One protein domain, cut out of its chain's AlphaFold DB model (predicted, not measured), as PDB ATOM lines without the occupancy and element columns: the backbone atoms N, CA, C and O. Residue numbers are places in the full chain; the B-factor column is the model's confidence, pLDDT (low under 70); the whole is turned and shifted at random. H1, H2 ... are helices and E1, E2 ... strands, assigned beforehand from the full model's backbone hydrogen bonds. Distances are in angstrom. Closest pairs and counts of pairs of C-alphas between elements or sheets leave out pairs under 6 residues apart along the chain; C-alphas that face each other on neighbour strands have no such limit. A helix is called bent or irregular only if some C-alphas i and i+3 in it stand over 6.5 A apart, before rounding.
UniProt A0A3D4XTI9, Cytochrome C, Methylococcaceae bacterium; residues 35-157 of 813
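Overview. This is residues 35 to 157 of the 813 residues of the protein "Cytochrome C" of Methylococcaceae bacterium (UniProt A0A3D4XTI9). This compact body has little regular structure: it is mostly loops, with one longer helix, H2, short H3 beside it, and the strand hairpin E1 E2 with its strand E1 near H2's residues 93 to 96. Short H1 and H4 lie far out. The 123 printed residues, 29 in named elements, run H1 H2 H3 E1 E2 H4, class mixed, sheet antiparallel. The radius of gyration of the C-alphas is 13.4 A, the spans 36 by 34 by 26 A.

Arrangement. Start at H1, residues 35 to 38; it touches H3, residues 108 to 111, closest C-alphas Glu 38 and Gly 108, 4.1 A. H2, residues 93 to 103, touches H3, closest C-alphas Ile 97 and Ala 110, 6.1 A. H2 is irregular, C-alphas 99 and 102 being 7.6 A apart, with 5 of 7 O i to N i+4 pairs within hydrogen-bond range; H1, H3 and H4, residues 148 to 151, are too short for one. In the hairpin E1, residues 135 to 137, and E2, residues 143 to 145, find N 136 and O 144, 2.9 A apart, within hydrogen-bond range. H4 touches no helix.

Along the chain. Find C-alpha 35 at (171.866, 123.999, 176.433), where H1 begins. H2 runs 15.2 A from C-alpha 93 at (163.301, 111.087, 183.827). H4 ends at C-alpha 151, (170.702, 101.123, 182.898).

Size, cuts and confidence. The farthest C-alphas, Asn 72 and Ala 125, are 39.0 A apart. The printed part has no cut; links H1 to H2 and H3 to E1 are long. Residues 50 to 53 and 67 to 70 have pLDDT under 70.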
ATOM      1  N   TYR A  35     173.321 123.961 176.620       81.50
ATOM      2  CA  TYR A  35     171.866 123.999 176.433       81.50
ATOM      3  C   TYR A  35     171.321 122.756 175.721       81.50
ATOM      4  O   TYR A  35     170.281 122.235 176.108       81.50
ATOM      5  N   HIS A  36     172.031 122.263 174.697       84.38
ATOM      6  CA  HIS A  36     171.595 121.106 173.910       84.38
ATOM      7  C   HIS A  36     171.589 119.788 174.704       84.38
ATOM      8  O   HIS A  36     170.902 118.855 174.293       84.38
ATOM      9  N   TYR A  37     172.297 119.739 175.836       88.94
ATOM     10  CA  TYR A  37     172.278 118.626 176.785       88.94
ATOM     11  C   TYR A  37     171.319 118.903 177.953       88.94
ATOM     12  O   TYR A  37     170.531 118.043 178.333       88.94
ATOM     13  N   GLU A  38     171.351 120.114 178.522       87.12
ATOM     14  CA  GLU A  38     170.550 120.468 179.700       87.12
ATOM     15  C   GLU A  38     169.058 120.581 179.396       87.12
ATOM     16  O   GLU A  38     168.226 120.076 180.149       87.12
ATOM     17  N   MET A  39     168.707 121.266 178.303       82.50
ATOM     18  CA  MET A  39     167.327 121.510 177.875       82.50
ATOM     19  C   MET A  39     166.395 121.933 179.026       82.50
ATOM     20  O   MET A  39     165.239 121.512 179.095       82.50
ATOM     21  N   GLY A  40     166.896 122.779 179.930       82.31
ATOM     22  CA  GLY A  40     166.161 123.311 181.076       82.31
ATOM     23  C   GLY A  40     166.212 122.464 182.355       82.31
ATOM     24  O   GLY A  40     165.557 122.838 183.326       82.31
ATOM     25  N   ARG A  41     166.967 121.358 182.407       89.56
ATOM     26  CA  ARG A  41     167.099 120.516 183.614       89.56
ATOM     27  C   ARG A  41     167.736 121.257 184.788       89.56
ATOM     28  O   ARG A  41     167.154 121.277 185.871       89.56
ATOM     29  N   ASP A  42     168.887 121.885 184.583       82.94
ATOM     30  CA  ASP A  42     169.521 122.787 185.558       82.94
ATOM     31  C   ASP A  42     168.674 124.037 185.865       82.94
ATOM     32  O   ASP A  42     168.850 124.710 186.885       82.94
ATOM     33  N   GLU A  43     167.683 124.313 185.020       77.62
ATOM     34  CA  GLU A  43     166.705 125.372 185.195       77.62
ATOM     35  C   GLU A  43     165.395 124.946 185.878       77.62
ATOM     36  O   GLU A  43     164.471 125.762 185.970       77.62
ATOM     37  N   ASN A  44     165.301 123.722 186.397       80.12
ATOM     38  CA  ASN A  44     164.075 123.197 186.995       80.12
ATOM     39  C   ASN A  44     163.545 124.058 188.164       80.12
ATOM     40  O   ASN A  44     164.295 124.509 189.028       80.12
ATOM     41  N   ASP A  45     162.227 124.244 188.193       78.50
ATOM     42  CA  ASP A  45     161.444 124.885 189.245       78.50
ATOM     43  C   ASP A  45     160.036 124.256 189.285       78.50
ATOM     44  O   ASP A  45     159.241 124.377 188.355       78.50
ATOM     45  N   GLU A  46     159.686 123.616 190.401       78.50
ATOM     46  CA  GLU A  46     158.399 122.930 190.603       78.50
ATOM     47  C   GLU A  46     157.163 123.846 190.537       78.50
ATOM     48  O   GLU A  46     156.014 123.374 190.472       78.50
ATOM     49  N   GLN A  47     157.383 125.161 190.596       75.12
ATOM     50  CA  GLN A  47     156.360 126.193 190.470       75.12
ATOM     51  C   GLN A  47     156.352 126.862 189.092       75.12
ATOM     52  O   GLN A  47     155.453 127.666 188.824       75.12
ATOM     53  N   PHE A  48     157.277 126.498 188.202       75.56
ATOM     54  CA  PHE A  48     157.497 127.148 186.914       75.56
ATOM     55  C   PHE A  48     156.204 127.345 186.106       75.56
ATOM     56  O   PHE A  48     155.916 128.434 185.589       75.56
ATOM     57  N   GLY A  49     155.392 126.293 186.028       73.31
ATOM     58  CA  GLY A  49     154.130 126.275 185.304       73.31
ATOM     59  C   GLY A  49     152.957 126.977 185.990       73.31
ATOM     60  O   GLY A  49     152.010 127.379 185.310       73.31
ATOM     61  N   ARG A  50     152.997 127.180 187.318       69.81
ATOM     62  CA  ARG A  50     151.875 127.769 188.081       69.81
ATOM     63  C   ARG A  50     151.585 129.200 187.639       69.81
ATOM     64  O   ARG A  50     150.458 129.514 187.274       69.81
ATOM     65  N   ALA A  51     152.622 130.034 187.547       60.25
ATOM     66  CA  ALA A  51     152.504 131.414 187.063       60.25
ATOM     67  C   ALA A  51     152.022 131.514 185.598       60.25
ATOM     68  O   ALA A  51     151.668 132.592 185.121       60.25
ATOM     69  N   ARG A  52     152.018 130.390 184.873       66.94
ATOM     70  CA  ARG A  52     151.718 130.282 183.442       66.94
ATOM     71  C   ARG A  52     150.383 129.583 183.166       66.94
ATOM     72  O   ARG A  52     150.064 129.328 182.011       66.94
ATOM     73  N   GLY A  53     149.606 129.270 184.208       67.81
ATOM     74  CA  GLY A  53     148.320 128.572 184.081       67.81
ATOM     75  C   GLY A  53     148.444 127.098 183.678       67.81
ATOM     76  O   GLY A  53     147.468 126.503 183.227       67.81
ATOM     77  N   MET A  54     149.637 126.507 183.815       75.12
ATOM     78  CA  MET A  54     149.922 125.112 183.466       75.12
ATOM     79  C   MET A  54     150.849 124.478 184.499       75.12
ATOM     80  O   MET A  54     152.031 124.273 184.246       75.12
ATOM     81  N   GLY A  55     150.315 124.145 185.678       75.75
ATOM     82  CA  GLY A  55     151.100 123.673 186.829       75.75
ATOM     83  C   GLY A  55     151.892 122.367 186.648       75.75
ATOM     84  O   GLY A  55     152.638 122.007 187.558       75.75
ATOM     85  N   ALA A  56     151.729 121.667 185.518       80.19
ATOM     86  CA  ALA A  56     152.537 120.501 185.152       80.19
ATOM     87  C   ALA A  56     153.913 120.867 184.583       80.19
ATOM     88  O   ALA A  56     154.786 120.010 184.555       80.19
ATOM     89  N   LEU A  57     154.121 122.112 184.140       82.56
ATOM     90  CA  LEU A  57     155.452 122.525 183.716       82.56
ATOM     91  C   LEU A  57     156.355 122.743 184.923       82.56
ATOM     92  O   LEU A  57     155.991 123.458 185.862       82.56
ATOM     93  N   VAL A  58     157.546 122.169 184.844       83.44
ATOM     94  CA  VAL A  58     158.559 122.172 185.906       83.44
ATOM     95  C   VAL A  58     159.883 122.755 185.440       83.44
ATOM     96  O   VAL A  58     160.802 122.922 186.227       83.44
ATOM     97  N   SER A  59     160.005 123.095 184.161       81.62
ATOM     98  CA  SER A  59     161.196 123.746 183.641       81.62
ATOM     99  C   SER A  59     160.871 124.545 182.381       81.62
ATOM    100  O   SER A  59     159.756 124.445 181.850       81.62
ATOM    101  N   PRO A  60     161.822 125.362 181.907       75.50
ATOM    102  CA  PRO A  60     161.584 126.181 180.742       75.50
ATOM    103  C   PRO A  60     161.913 125.555 179.395       75.50
ATOM    104  O   PRO A  60     161.353 125.982 178.384       75.50
ATOM    105  N   GLY A  61     162.817 124.580 179.394       77.94
ATOM    106  CA  GLY A  61     163.284 123.903 178.197       77.94
ATOM    107  C   GLY A  61     162.552 122.587 177.969       77.94
ATOM    108  O   GLY A  61     161.542 122.287 178.600       77.94
ATOM    109  N   TYR A  62     163.065 121.782 177.044       80.88
ATOM    110  CA  TYR A  62     162.430 120.529 176.646       80.88
ATOM    111  C   TYR A  62     162.189 119.574 177.835       80.88
ATOM    112  O   TYR A  62     161.132 118.946 177.907       80.88
ATOM    113  N   PHE A  63     163.102 119.522 178.814       87.56
ATOM    114  CA  PHE A  63     163.002 118.668 180.000       87.56
ATOM    115  C   PHE A  63     162.068 119.259 181.067       87.56
ATOM    116  O   PHE A  63     162.515 119.806 182.073       87.56
ATOM    117  N   GLY A  64     160.755 119.169 180.855       83.69
ATOM    118  CA  GLY A  64     159.736 119.655 181.799       83.69
ATOM    119  C   GLY A  64     158.998 120.924 181.372       83.69
ATOM    120  O   GLY A  64     158.091 121.359 182.086       83.69
ATOM    121  N   GLY A  65     159.346 121.495 180.219       80.50
ATOM    122  CA  GLY A  65     158.575 122.516 179.515       80.50
ATOM    123  C   GLY A  65     157.557 121.925 178.534       80.50
ATOM    124  O   GLY A  65     157.380 120.711 178.419       80.50
ATOM    125  N   TYR A  66     156.844 122.801 177.828       75.69
ATOM    126  CA  TYR A  66     155.865 122.402 176.814       75.69
ATOM    127  C   TYR A  66     156.558 122.255 175.462       75.69
ATOM    128  O   TYR A  66     157.103 123.228 174.945       75.69
ATOM    129  N   ASN A  67     156.535 121.061 174.870       68.00
ATOM    130  CA  ASN A  67     157.269 120.804 173.633       68.00
ATOM    131  C   ASN A  67     156.368 120.656 172.393       68.00
ATOM    132  O   ASN A  67     155.153 120.476 172.457       68.00
ATOM    133  N   CYS A  68     157.003 120.750 171.228       57.59
ATOM    134  CA  CYS A  68     156.361 120.837 169.919       57.59
ATOM    135  C   CYS A  68     155.911 119.521 169.294       57.59
ATOM    136  O   CYS A  68     155.202 119.549 168.274       57.59
ATOM    137  N   MET A  69     156.375 118.400 169.852       59.16
ATOM    138  CA  MET A  69     156.240 117.068 169.260       59.16
ATOM    139  C   MET A  69     155.027 116.306 169.779       59.16
ATOM    140  O   MET A  69     154.576 115.377 169.123       59.16
ATOM    141  N   GLN A  70     154.431 116.726 170.895       62.00
ATOM    142  CA  GLN A  70     153.335 115.973 171.512       62.00
ATOM    143  C   GLN A  70     151.956 116.189 170.858       62.00
ATOM    144  O   GLN A  70     150.941 115.709 171.363       62.00
ATOM    145  N   GLY A  71     151.900 116.890 169.719       70.56
ATOM    146  CA  GLY A  71     150.670 117.087 168.949       70.56
ATOM    147  C   GLY A  71     149.493 117.569 169.805       70.56
ATOM    148  O   GLY A  71     149.666 118.297 170.778       70.56
ATOM    149  N   ASN A  72     148.281 117.137 169.462       73.19
ATOM    150  CA  ASN A  72     147.050 117.490 170.179       73.19
ATOM    151  C   ASN A  72     146.894 116.825 171.556       73.19
ATOM    152  O   ASN A  72     145.830 116.908 172.164       73.19
ATOM    153  N   ASN A  73     147.938 116.168 172.062       71.75
ATOM    154  CA  ASN A  73     147.883 115.468 173.325       71.75
ATOM    155  C   ASN A  73     149.220 115.532 174.077       71.75
ATOM    156  O   ASN A  73     149.959 114.550 174.113       71.75
ATOM    157  N   PRO A  74     149.515 116.665 174.744       77.56
ATOM    158  CA  PRO A  74     150.760 116.831 175.484       77.56
ATOM    159  C   PRO A  74     150.962 115.741 176.536       77.56
ATOM    160  O   PRO A  74     149.998 115.292 177.160       77.56
ATOM    161  N   GLN A  75     152.214 115.339 176.704       84.50
ATOM    162  CA  GLN A  75     152.681 114.411 177.723       84.50
ATOM    163  C   GLN A  75     153.559 115.166 178.708       84.50
ATOM    164  O   GLN A  75     154.315 116.063 178.330       84.50
ATOM    165  N   TRP A  76     153.488 114.788 179.971       87.19
ATOM    166  CA  TRP A  76     154.073 115.597 181.026       87.19
ATOM    167  C   TRP A  76     155.130 114.830 181.800       87.19
ATOM    168  O   TRP A  76     154.884 113.735 182.307       87.19
ATOM    169  N   LEU A  77     156.294 115.457 181.929       91.38
ATOM    170  CA  LEU A  77     157.309 115.033 182.875       91.38
ATOM    171  C   LEU A  77     156.802 115.298 184.297       91.38
ATOM    172  O   LEU A  77     156.332 116.393 184.609       91.38
ATOM    173  N   SER A  78     156.901 114.293 185.157       93.06
ATOM    174  CA  SER A  78     156.513 114.390 186.559       93.06
ATOM    175  C   SER A  78     157.417 115.352 187.309       93.06
ATOM    176  O   SER A  78     158.600 115.516 186.989       93.06
ATOM    177  N   LYS A  79     156.855 115.948 188.356       92.06
ATOM    178  CA  LYS A  79     157.603 116.726 189.343       92.06
ATOM    179  C   LYS A  79     158.714 115.890 189.944       92.06
ATOM    180  O   LYS A  79     158.563 114.674 190.047       92.06
ATOM    181  N   LYS A  80     159.790 116.528 190.402       92.81
ATOM    182  CA  LYS A  80     160.799 115.825 191.190       92.81
ATOM    183  C   LYS A  80     160.167 115.220 192.439       92.81
ATOM    184  O   LYS A  80     160.377 114.056 192.714       92.81
ATOM    185  N   SER A  81     159.354 115.983 193.170       91.00
ATOM    186  CA  SER A  81     158.676 115.488 194.373       91.00
ATOM    187  C   SER A  81     157.178 115.320 194.141       91.00
ATOM    188  O   SER A  81     156.469 116.294 193.872       91.00
ATOM    189  N   ASN A  82     156.691 114.086 194.284       91.19
ATOM    190  CA  ASN A  82     155.274 113.746 194.187       91.19
ATOM    191  C   ASN A  82     154.792 113.171 195.521       91.19
ATOM    192  O   ASN A  82     155.391 112.257 196.075       91.19
ATOM    193  N   THR A  83     153.680 113.686 196.042       87.75
ATOM    194  CA  THR A  83     153.143 113.251 197.347       87.75
ATOM    195  C   THR A  83     152.476 111.876 197.302       87.75
ATOM    196  O   THR A  83     152.218 111.291 198.349       87.75
ATOM    197  N   SER A  84     152.139 111.378 196.111       88.88
ATOM    198  CA  SER A  84     151.554 110.056 195.903       88.88
ATOM    199  C   SER A  84     151.710 109.607 194.448       88.88
ATOM    200  O   SER A  84     151.927 110.432 193.557       88.88
ATOM    201  N   GLN A  85     151.510 108.311 194.193       89.44
ATOM    202  CA  GLN A  85     151.462 107.745 192.841       89.44
ATOM    203  C   GLN A  85     150.421 108.437 191.943       89.44
ATOM    204  O   GLN A  85     150.648 108.582 190.749       89.44
ATOM    205  N   GLN A  86     149.293 108.910 192.493       82.62
ATOM    206  CA  GLN A  86     148.260 109.597 191.703       82.62
ATOM    207  C   GLN A  86     148.708 110.961 191.157       82.62
ATOM    208  O   GLN A  86     148.093 111.452 190.210       82.62
ATOM    209  N   ASN A  87     149.742 111.565 191.751       84.38
ATOM    210  CA  ASN A  87     150.299 112.849 191.320       84.38
ATOM    211  C   ASN A  87     151.434 112.692 190.302       84.38
ATOM    212  O   ASN A  87     151.819 113.679 189.675       84.38
ATOM    213  N   PHE A  88     151.937 111.470 190.124       91.25
ATOM    214  CA  PHE A  88     152.905 111.152 189.090       91.25
ATOM    215  C   PHE A  88     152.228 111.249 187.712       91.25
ATOM    216  O   PHE A  88     151.122 110.742 187.512       91.25
ATOM    217  N   LEU A  89     152.864 111.966 186.787       91.25
ATOM    218  CA  LEU A  89     152.327 112.289 185.466       91.25
ATOM    219  C   LEU A  89     152.698 111.203 184.444       91.25
ATOM    220  O   LEU A  89     152.616 110.023 184.763       91.25
ATOM    221  N   ASP A  90     153.030 111.564 183.204       91.00
ATOM    222  CA  ASP A  90     153.232 110.585 182.127       91.00
ATOM    223  C   ASP A  90     154.624 109.956 182.148       91.00
ATOM    224  O   ASP A  90     154.766 108.807 181.747       91.00
ATOM    225  N   TYR A  91     155.629 110.702 182.610       92.50
ATOM    226  CA  TYR A  91     157.022 110.266 182.604       92.50
ATOM    227  C   TYR A  91     157.725 110.596 183.915       92.50
ATOM    228  O   TYR A  91     157.513 111.667 184.488       92.50
ATOM    229  N   GLY A  92     158.620 109.719 184.346       95.62
ATOM    230  CA  GLY A  92     159.816 110.120 185.072       95.62
ATOM    231  C   GLY A  92     160.950 110.478 184.111       95.62
ATOM    232  O   GLY A  92     160.781 110.504 182.890       95.62
ATOM    233  N   ALA A  93     162.136 110.757 184.646       96.25
ATOM    234  CA  ALA A  93     163.301 111.087 183.827       96.25
ATOM    235  C   ALA A  93     163.654 109.959 182.841       96.25
ATOM    236  O   ALA A  93     163.894 110.225 181.666       96.25
ATOM    237  N   ALA A  94     163.606 108.695 183.277       96.94
ATOM    238  CA  ALA A  94     163.939 107.549 182.432       96.94
ATOM    239  C   ALA A  94     162.991 107.388 181.229       96.94
ATOM    240  O   ALA A  94     163.451 107.205 180.102       96.94
ATOM    241  N   GLY A  95     161.673 107.475 181.427       94.75
ATOM    242  CA  GLY A  95     160.700 107.421 180.335       94.75
ATOM    243  C   GLY A  95     160.791 108.638 179.423       94.75
ATOM    244  O   GLY A  95     160.648 108.501 178.210       94.75
ATOM    245  N   PHE A  96     161.123 109.807 179.975       92.94
ATOM    246  CA  PHE A  96     161.377 110.995 179.170       92.94
ATOM    247  C   PHE A  96     162.588 110.816 178.248       92.94
ATOM    248  O   PHE A  96     162.472 111.075 177.052       92.94
ATOM    249  N   ILE A  97     163.714 110.313 178.770       94.94
ATOM    250  CA  ILE A  97     164.911 109.963 177.984       94.94
ATOM    251  C   ILE A  97     164.523 109.000 176.861       94.94
ATOM    252  O   ILE A  97     164.793 109.276 175.694       94.94
ATOM    253  N   LYS A  98     163.790 107.926 177.180       93.75
ATOM    254  CA  LYS A  98     163.308 106.964 176.177       93.75
ATOM    255  C   LYS A  98     162.465 107.595 175.075       93.75
ATOM    256  O   LYS A  98     162.599 107.224 173.915       93.75
ATOM    257  N   ALA A  99     161.594 108.533 175.432       87.75
ATOM    258  CA  ALA A  99     160.699 109.180 174.483       87.75
ATOM    259  C   ALA A  99     161.390 110.266 173.640       87.75
ATOM    260  O   ALA A  99     160.933 110.564 172.537       87.75
ATOM    261  N   CYS A 100     162.456 110.886 174.156       86.12
ATOM    262  CA  CYS A 100     162.945 112.166 173.640       86.12
ATOM    263  C   CYS A 100     164.380 112.136 173.105       86.12
ATOM    264  O   CYS A 100     164.738 113.020 172.329       86.12
ATOM    265  N   GLU A 101     165.191 111.132 173.444       88.06
ATOM    266  CA  GLU A 101     166.601 111.058 173.030       88.06
ATOM    267  C   GLU A 101     166.828 110.978 171.519       88.06
ATOM    268  O   GLU A 101     167.923 111.270 171.058       88.06
ATOM    269  N   ARG A 102     165.804 110.692 170.708       85.69
ATOM    270  CA  ARG A 102     165.912 110.827 169.245       85.69
ATOM    271  C   ARG A 102     166.194 112.268 168.794       85.69
ATOM    272  O   ARG A 102     166.719 112.479 167.706       85.69
ATOM    273  N   CYS A 103     165.832 113.254 169.614       82.00
ATOM    274  CA  CYS A 103     166.036 114.678 169.354       82.00
ATOM    275  C   CYS A 103     167.165 115.293 170.202       82.00
ATOM    276  O   CYS A 103     167.414 116.494 170.084       82.00
ATOM    277  N   HIS A 104     167.836 114.499 171.042       86.50
ATOM    278  CA  HIS A 104     168.866 114.935 171.988       86.50
ATOM    279  C   HIS A 104     170.082 113.999 171.937       86.50
ATOM    280  O   HIS A 104     170.091 113.012 171.209       86.50
ATOM    281  N   THR A 105     171.161 114.363 172.623       84.69
ATOM    282  CA  THR A 105     172.474 113.720 172.448       84.69
ATOM    283  C   THR A 105     173.149 113.447 173.790       84.69
ATOM    284  O   THR A 105     174.316 113.794 173.984       84.69
ATOM    285  N   GLY A 106     172.415 112.852 174.734       91.50
ATOM    286  CA  GLY A 106     172.934 112.530 176.066       91.50
ATOM    287  C   GLY A 106     173.272 113.753 176.925       91.50
ATOM    288  O   GLY A 106     172.777 114.850 176.680       91.50
ATOM    289  N   GLY A 107     174.129 113.569 177.934       93.38
ATOM    290  CA  GLY A 107     174.521 114.617 178.884       93.38
ATOM    291  C   GLY A 107     173.336 115.160 179.690       93.38
ATOM    292  O   GLY A 107     172.272 114.552 179.697       93.38
ATOM    293  N   GLY A 108     173.509 116.298 180.376       92.06
ATOM    294  CA  GLY A 108     172.423 117.062 181.014       92.06
ATOM    295  C   GLY A 108     171.327 116.204 181.662       92.06
ATOM    296  O   GLY A 108     171.595 115.507 182.642       92.06
ATOM    297  N   PHE A 109     170.108 116.230 181.108       92.56
ATOM    298  CA  PHE A 109     168.952 115.468 181.626       92.56
ATOM    299  C   PHE A 109     169.026 113.951 181.452       92.56
ATOM    300  O   PHE A 109     168.285 113.236 182.121       92.56
ATOM    301  N   ALA A 110     169.889 113.448 180.575       96.06
ATOM    302  CA  ALA A 110     170.129 112.021 180.406       96.06
ATOM    303  C   ALA A 110     171.243 111.487 181.321       96.06
ATOM    304  O   ALA A 110     171.450 110.274 181.399       96.06
ATOM    305  N   GLU A 111     171.942 112.386 182.021       96.06
ATOM    306  CA  GLU A 111     173.057 112.058 182.905       96.06
ATOM    307  C   GLU A 111     172.803 112.384 184.378       96.06
ATOM    308  O   GLU A 111     173.149 111.592 185.262       96.06
ATOM    309  N   LYS A 112     172.232 113.555 184.653       95.44
ATOM    310  CA  LYS A 112     172.103 114.099 186.003       95.44
ATOM    311  C   LYS A 112     170.644 114.286 186.382       95.44
ATOM    312  O   LYS A 112     169.837 114.736 185.574       95.44
ATOM    313  N   ASP A 113     170.336 114.038 187.650       95.31
ATOM    314  CA  ASP A 113     169.059 114.398 188.254       95.31
ATOM    315  C   ASP A 113     168.900 115.924 188.351       95.31
ATOM    316  O   ASP A 113     169.835 116.694 188.107       95.31
ATOM    317  N   ARG A 114     167.718 116.417 188.729       91.88
ATOM    318  CA  ARG A 114     167.464 117.868 188.837       91.88
ATOM    319  C   ARG A 114     168.253 118.566 189.954       91.88
ATOM    320  O   ARG A 114     168.199 119.787 190.050       91.88
ATOM    321  N   THR A 115     168.988 117.823 190.785       89.50
ATOM    322  CA  THR A 115     169.933 118.359 191.785       89.50
ATOM    323  C   THR A 115     171.379 118.362 191.292       89.50
ATOM    324  O   THR A 115     172.266 118.812 192.009       89.50
ATOM    325  N   GLY A 116     171.629 117.893 190.065       91.12
ATOM    326  CA  GLY A 116     172.960 117.842 189.462       91.12
ATOM    327  C   GLY A 116     173.762 116.588 189.811       91.12
ATOM    328  O   GLY A 116     174.929 116.504 189.432       91.12
ATOM    329  N   ARG A 117     173.164 115.603 190.493       93.81
ATOM    330  CA  ARG A 117     173.829 114.336 190.820       93.81
ATOM    331  C   ARG A 117     173.659 113.348 189.677       93.81
ATOM    332  O   ARG A 117     172.574 113.245 189.113       93.81
ATOM    333  N   ARG A 118     174.708 112.599 189.342       95.25
ATOM    334  CA  ARG A 118     174.642 111.582 188.285       95.25
ATOM    335  C   ARG A 118     173.724 110.433 188.716       95.25
ATOM    336  O   ARG A 118     173.918 109.886 189.803       95.25
ATOM    337  N   TYR A 119     172.744 110.066 187.892       97.75
ATOM    338  CA  TYR A 119     171.670 109.151 188.306       97.75
ATOM    339  C   TYR A 119     172.164 107.786 188.809       97.75
ATOM    340  O   TYR A 119     171.703 107.285 189.833       97.75
ATOM    341  N   ASP A 120     173.126 107.189 188.106       96.31
ATOM    342  CA  ASP A 120     173.713 105.883 188.424       96.31
ATOM    343  C   ASP A 120     174.708 105.935 189.596       96.31
ATOM    344  O   ASP A 120     175.246 104.901 189.988       96.31
ATOM    345  N   SER A 121     174.945 107.103 190.201       95.19
ATOM    346  CA  SER A 121     175.819 107.261 191.370       95.19
ATOM    347  C   SER A 121     175.054 107.315 192.692       95.19
ATOM    348  O   SER A 121     175.592 106.878 193.708       95.19
ATOM    349  N   VAL A 122     173.793 107.755 192.671       95.62
ATOM    350  CA  VAL A 122     172.982 107.989 193.874       95.62
ATOM    351  C   VAL A 122     172.649 106.684 194.598       95.62
ATOM    352  O   VAL A 122     172.356 105.661 193.970       95.62
ATOM    353  N   ASP A 123     172.720 106.716 195.930       93.69
ATOM    354  CA  ASP A 123     172.290 105.603 196.772       93.69
ATOM    355  C   ASP A 123     170.761 105.504 196.756       93.69
ATOM    356  O   ASP A 123     170.043 106.471 197.004       93.69
ATOM    357  N   THR A 124     170.255 104.302 196.491       91.00
ATOM    358  CA  THR A 124     168.824 103.997 196.517       91.00
ATOM    359  C   THR A 124     168.140 104.341 197.840       91.00
ATOM    360  O   THR A 124     166.956 104.664 197.828       91.00
ATOM    361  N   ALA A 125     168.869 104.323 198.961       91.88
ATOM    362  CA  ALA A 125     168.340 104.710 200.267       91.88
ATOM    363  C   ALA A 125     168.032 106.217 200.379       91.88
ATOM    364  O   ALA A 125     167.216 106.616 201.209       91.88
ATOM    365  N   GLU A 126     168.652 107.055 199.541       90.88
ATOM    366  CA  GLU A 126     168.414 108.504 199.491       90.88
ATOM    367  C   GLU A 126     167.229 108.885 198.591       90.88
ATOM    368  O   GLU A 126     166.807 110.045 198.567       90.88
ATOM    369  N   ILE A 127     166.697 107.933 197.818       94.25
ATOM    370  CA  ILE A 127     165.643 108.191 196.841       94.25
ATOM    371  C   ILE A 127     164.290 108.266 197.556       94.25
ATOM    372  O   ILE A 127     163.794 107.284 198.111       94.25
ATOM    373  N   ALA A 128     163.651 109.434 197.492       94.31
ATOM    374  CA  ALA A 128     162.298 109.612 198.002       94.31
ATOM    375  C   ALA A 128     161.273 108.796 197.190       94.31
ATOM    376  O   ALA A 128     161.410 108.616 195.977       94.31
ATOM    377  N   LEU A 129     160.206 108.333 197.850       95.31
ATOM    378  CA  LEU A 129     159.086 107.677 197.167       95.31
ATOM    379  C   LEU A 129     158.495 108.600 196.093       95.31
ATOM    380  O   LEU A 129     158.253 109.779 196.348       95.31
ATOM    381  N   PHE A 130     158.230 108.033 194.914       95.69
ATOM    382  CA  PHE A 130     157.654 108.733 193.762       95.69
ATOM    383  C   PHE A 130     158.491 109.918 193.253       95.69
ATOM    384  O   PHE A 130     157.936 110.840 192.649       95.69
ATOM    385  N   ASP A 131     159.808 109.917 193.485       96.88
ATOM    386  CA  ASP A 131     160.681 110.942 192.916       96.88
ATOM    387  C   ASP A 131     160.675 110.845 191.378       96.88
ATOM    388  O   ASP A 131     161.006 109.803 190.815       96.88
ATOM    389  N   GLY A 132     160.292 111.924 190.688       96.50
ATOM    390  CA  GLY A 132     160.193 111.970 189.224       96.50
ATOM    391  C   GLY A 132     161.509 111.739 188.486       96.50
ATOM    392  O   GLY A 132     161.492 111.449 187.296       96.50
ATOM    393  N   ASP A 133     162.644 111.850 189.168       97.44
ATOM    394  CA  ASP A 133     163.965 111.547 188.620       97.44
ATOM    395  C   ASP A 133     164.305 110.044 188.712       97.44
ATOM    396  O   ASP A 133     165.154 109.549 187.975       97.44
ATOM    397  N   TYR A 134     163.627 109.300 189.592       98.06
ATOM    398  CA  TYR A 134     164.000 107.931 189.965       98.06
ATOM    399  C   TYR A 134     162.862 106.912 189.889       98.06
ATOM    400  O   TYR A 134     163.112 105.732 190.111       98.06
ATOM    401  N   TYR A 135     161.638 107.326 189.578       97.88
ATOM    402  CA  TYR A 135     160.492 106.443 189.362       97.88
ATOM    403  C   TYR A 135     160.026 106.511 187.913       97.88
ATOM    404  O   TYR A 135     160.187 107.533 187.255       97.88
ATOM    405  N   GLU A 136     159.442 105.424 187.421       96.50
ATOM    406  CA  GLU A 136     158.846 105.345 186.088       96.50
ATOM    407  C   GLU A 136     157.710 104.314 186.060       96.50
ATOM    408  O   GLU A 136     157.669 103.391 186.879       96.50
ATOM    409  N   TRP A 137     156.779 104.474 185.121       92.88
ATOM    410  CA  TRP A 137     155.750 103.485 184.829       92.88
ATOM    411  C   TRP A 137     156.336 102.287 184.078       92.88
ATOM    412  O   TRP A 137     157.022 102.432 183.064       92.88
ATOM    413  N   ASP A 138     156.025 101.080 184.545       89.69
ATOM    414  CA  ASP A 138     156.285  99.862 183.783       89.69
ATOM    415  C   ASP A 138     155.233  99.627 182.683       89.69
ATOM    416  O   ASP A 138     154.250 100.357 182.528       89.69
ATOM    417  N   THR A 139     155.428  98.566 181.898       84.25
ATOM    418  CA  THR A 139     154.516  98.183 180.808       84.25
ATOM    419  C   THR A 139     153.111  97.783 181.278       84.25
ATOM    420  O   THR A 139     152.201  97.668 180.459       84.25
ATOM    421  N   GLN A 140     152.922  97.568 182.580       84.88
ATOM    422  CA  GLN A 140     151.662  97.214 183.227       84.88
ATOM    423  C   GLN A 140     151.025  98.426 183.932       84.88
ATOM    424  O   GLN A 140     150.039  98.262 184.648       84.88
ATOM    425  N   ASN A 141     151.545  99.643 183.710       83.31
ATOM    426  CA  ASN A 141     151.130 100.883 184.375       83.31
ATOM    427  C   ASN A 141     151.267 100.838 185.905       83.31
ATOM    428  O   ASN A 141     150.486 101.464 186.629       83.31
ATOM    429  N   THR A 142     152.267 100.122 186.412       91.12
ATOM    430  CA  THR A 142     152.653 100.183 187.823       91.12
ATOM    431  C   THR A 142     153.861 101.099 187.969       91.12
ATOM    432  O   THR A 142     154.801 101.036 187.181       91.12
ATOM    433  N   LEU A 143     153.815 102.001 188.951       94.69
ATOM    434  CA  LEU A 143     154.894 102.950 189.209       94.69
ATOM    435  C   LEU A 143     155.981 102.266 190.044       94.69
ATOM    436  O   LEU A 143     155.698 101.806 191.150       94.69
ATOM    437  N   GLN A 144     157.208 102.219 189.534       95.44
ATOM    438  CA  GLN A 144     158.328 101.489 190.139       95.44
ATOM    439  C   GLN A 144     159.583 102.376 190.190       95.44
ATOM    440  O   GLN A 144     159.737 103.251 189.333       95.44
ATOM    441  N   PRO A 145     160.526 102.139 191.120       96.25
ATOM    442  CA  PRO A 145     161.860 102.723 191.031       96.25
ATOM    443  C   PRO A 145     162.577 102.267 189.752       96.25
ATOM    444  O   PRO A 145     162.642 101.073 189.448       96.25
ATOM    445  N   TRP A 146     163.163 103.205 189.015       96.88
ATOM    446  CA  TRP A 146     164.013 102.919 187.869       96.88
ATOM    447  C   TRP A 146     165.411 102.491 188.328       96.88
ATOM    448  O   TRP A 146     166.060 103.152 189.139       96.88
ATOM    449  N   ASN A 147     165.911 101.384 187.779       95.81
ATOM    450  CA  ASN A 147     167.232 100.870 188.125       95.81
ATOM    451  C   ASN A 147     168.336 101.577 187.314       95.81
ATOM    452  O   ASN A 147     168.782 101.089 186.268       95.81
ATOM    453  N   TRP A 148     168.793 102.726 187.815       97.12
ATOM    454  CA  TRP A 148     169.896 103.499 187.228       97.12
ATOM    455  C   TRP A 148     171.246 102.780 187.276       97.12
ATOM    456  O   TRP A 148     172.023 102.893 186.339       97.12
ATOM    457  N   LYS A 149     171.507 101.957 188.302       94.88
ATOM    458  CA  LYS A 149     172.738 101.146 188.385       94.88
ATOM    459  C   LYS A 149     172.832 100.116 187.254       94.88
ATOM    460  O   LYS A 149     173.926  99.809 186.797       94.88
ATOM    461  N   ARG A 150     171.686  99.587 186.808       94.38
ATOM    462  CA  ARG A 150     171.590  98.651 185.676       94.38
ATOM    463  C   ARG A 150     171.640  99.365 184.331       94.38
ATOM    464  O   ARG A 150     172.338  98.918 183.433       94.38
ATOM    465  N   SER A 151     170.837 100.413 184.177       96.44
ATOM    466  CA  SER A 151     170.702 101.123 182.898       96.44
ATOM    467  C   SER A 151     171.919 101.984 182.559       96.44
ATOM    468  O   SER A 151     172.209 102.182 181.378       96.44
ATOM    469  N   GLY A 152     172.609 102.481 183.589       97.25
ATOM    470  CA  GLY A 152     173.582 103.555 183.484       97.25
ATOM    471  C   GLY A 152     172.934 104.847 182.997       97.25
ATOM    472  O   GLY A 152     171.720 105.038 183.086       97.25
ATOM    473  N   VAL A 153     173.754 105.742 182.467       97.62
ATOM    474  CA  VAL A 153     173.326 107.044 181.950       97.62
ATOM    475  C   VAL A 153     173.861 107.272 180.546       97.62
ATOM    476  O   VAL A 153     174.796 106.597 180.120       97.62
ATOM    477  N   ILE A 154     173.300 108.254 179.843       97.50
ATOM    478  CA  ILE A 154     173.837 108.688 178.553       97.50
ATOM    479  C   ILE A 154     174.754 109.882 178.806       97.50
ATOM    480  O   ILE A 154     174.296 110.991 179.068       97.50
ATOM    481  N   GLU A 155     176.062 109.664 178.737       96.56
ATOM    482  CA  GLU A 155     177.057 110.743 178.791       96.56
ATOM    483  C   GLU A 155     176.947 111.654 177.557       96.56
ATOM    484  O   GLU A 155     176.372 111.222 176.553       96.56
ATOM    485  N   PRO A 156     177.512 112.881 177.562       94.56
ATOM    486  CA  PRO A 156     177.520 113.728 176.371       94.56
ATOM    487  C   PRO A 156     178.018 112.956 175.140       94.56
ATOM    488  O   PRO A 156     179.159 112.477 175.106       94.56
ATOM    489  N   ASP A 157     177.156 112.796 174.135       93.56
ATOM    490  CA  ASP A 157     177.479 112.040 172.925       93.56
ATOM    491  C   ASP A 157     178.292 112.932 171.977       93.56
ATOM    492  O   ASP A 157     177.774 113.571 171.059       93.56
TER     493      ASP A 157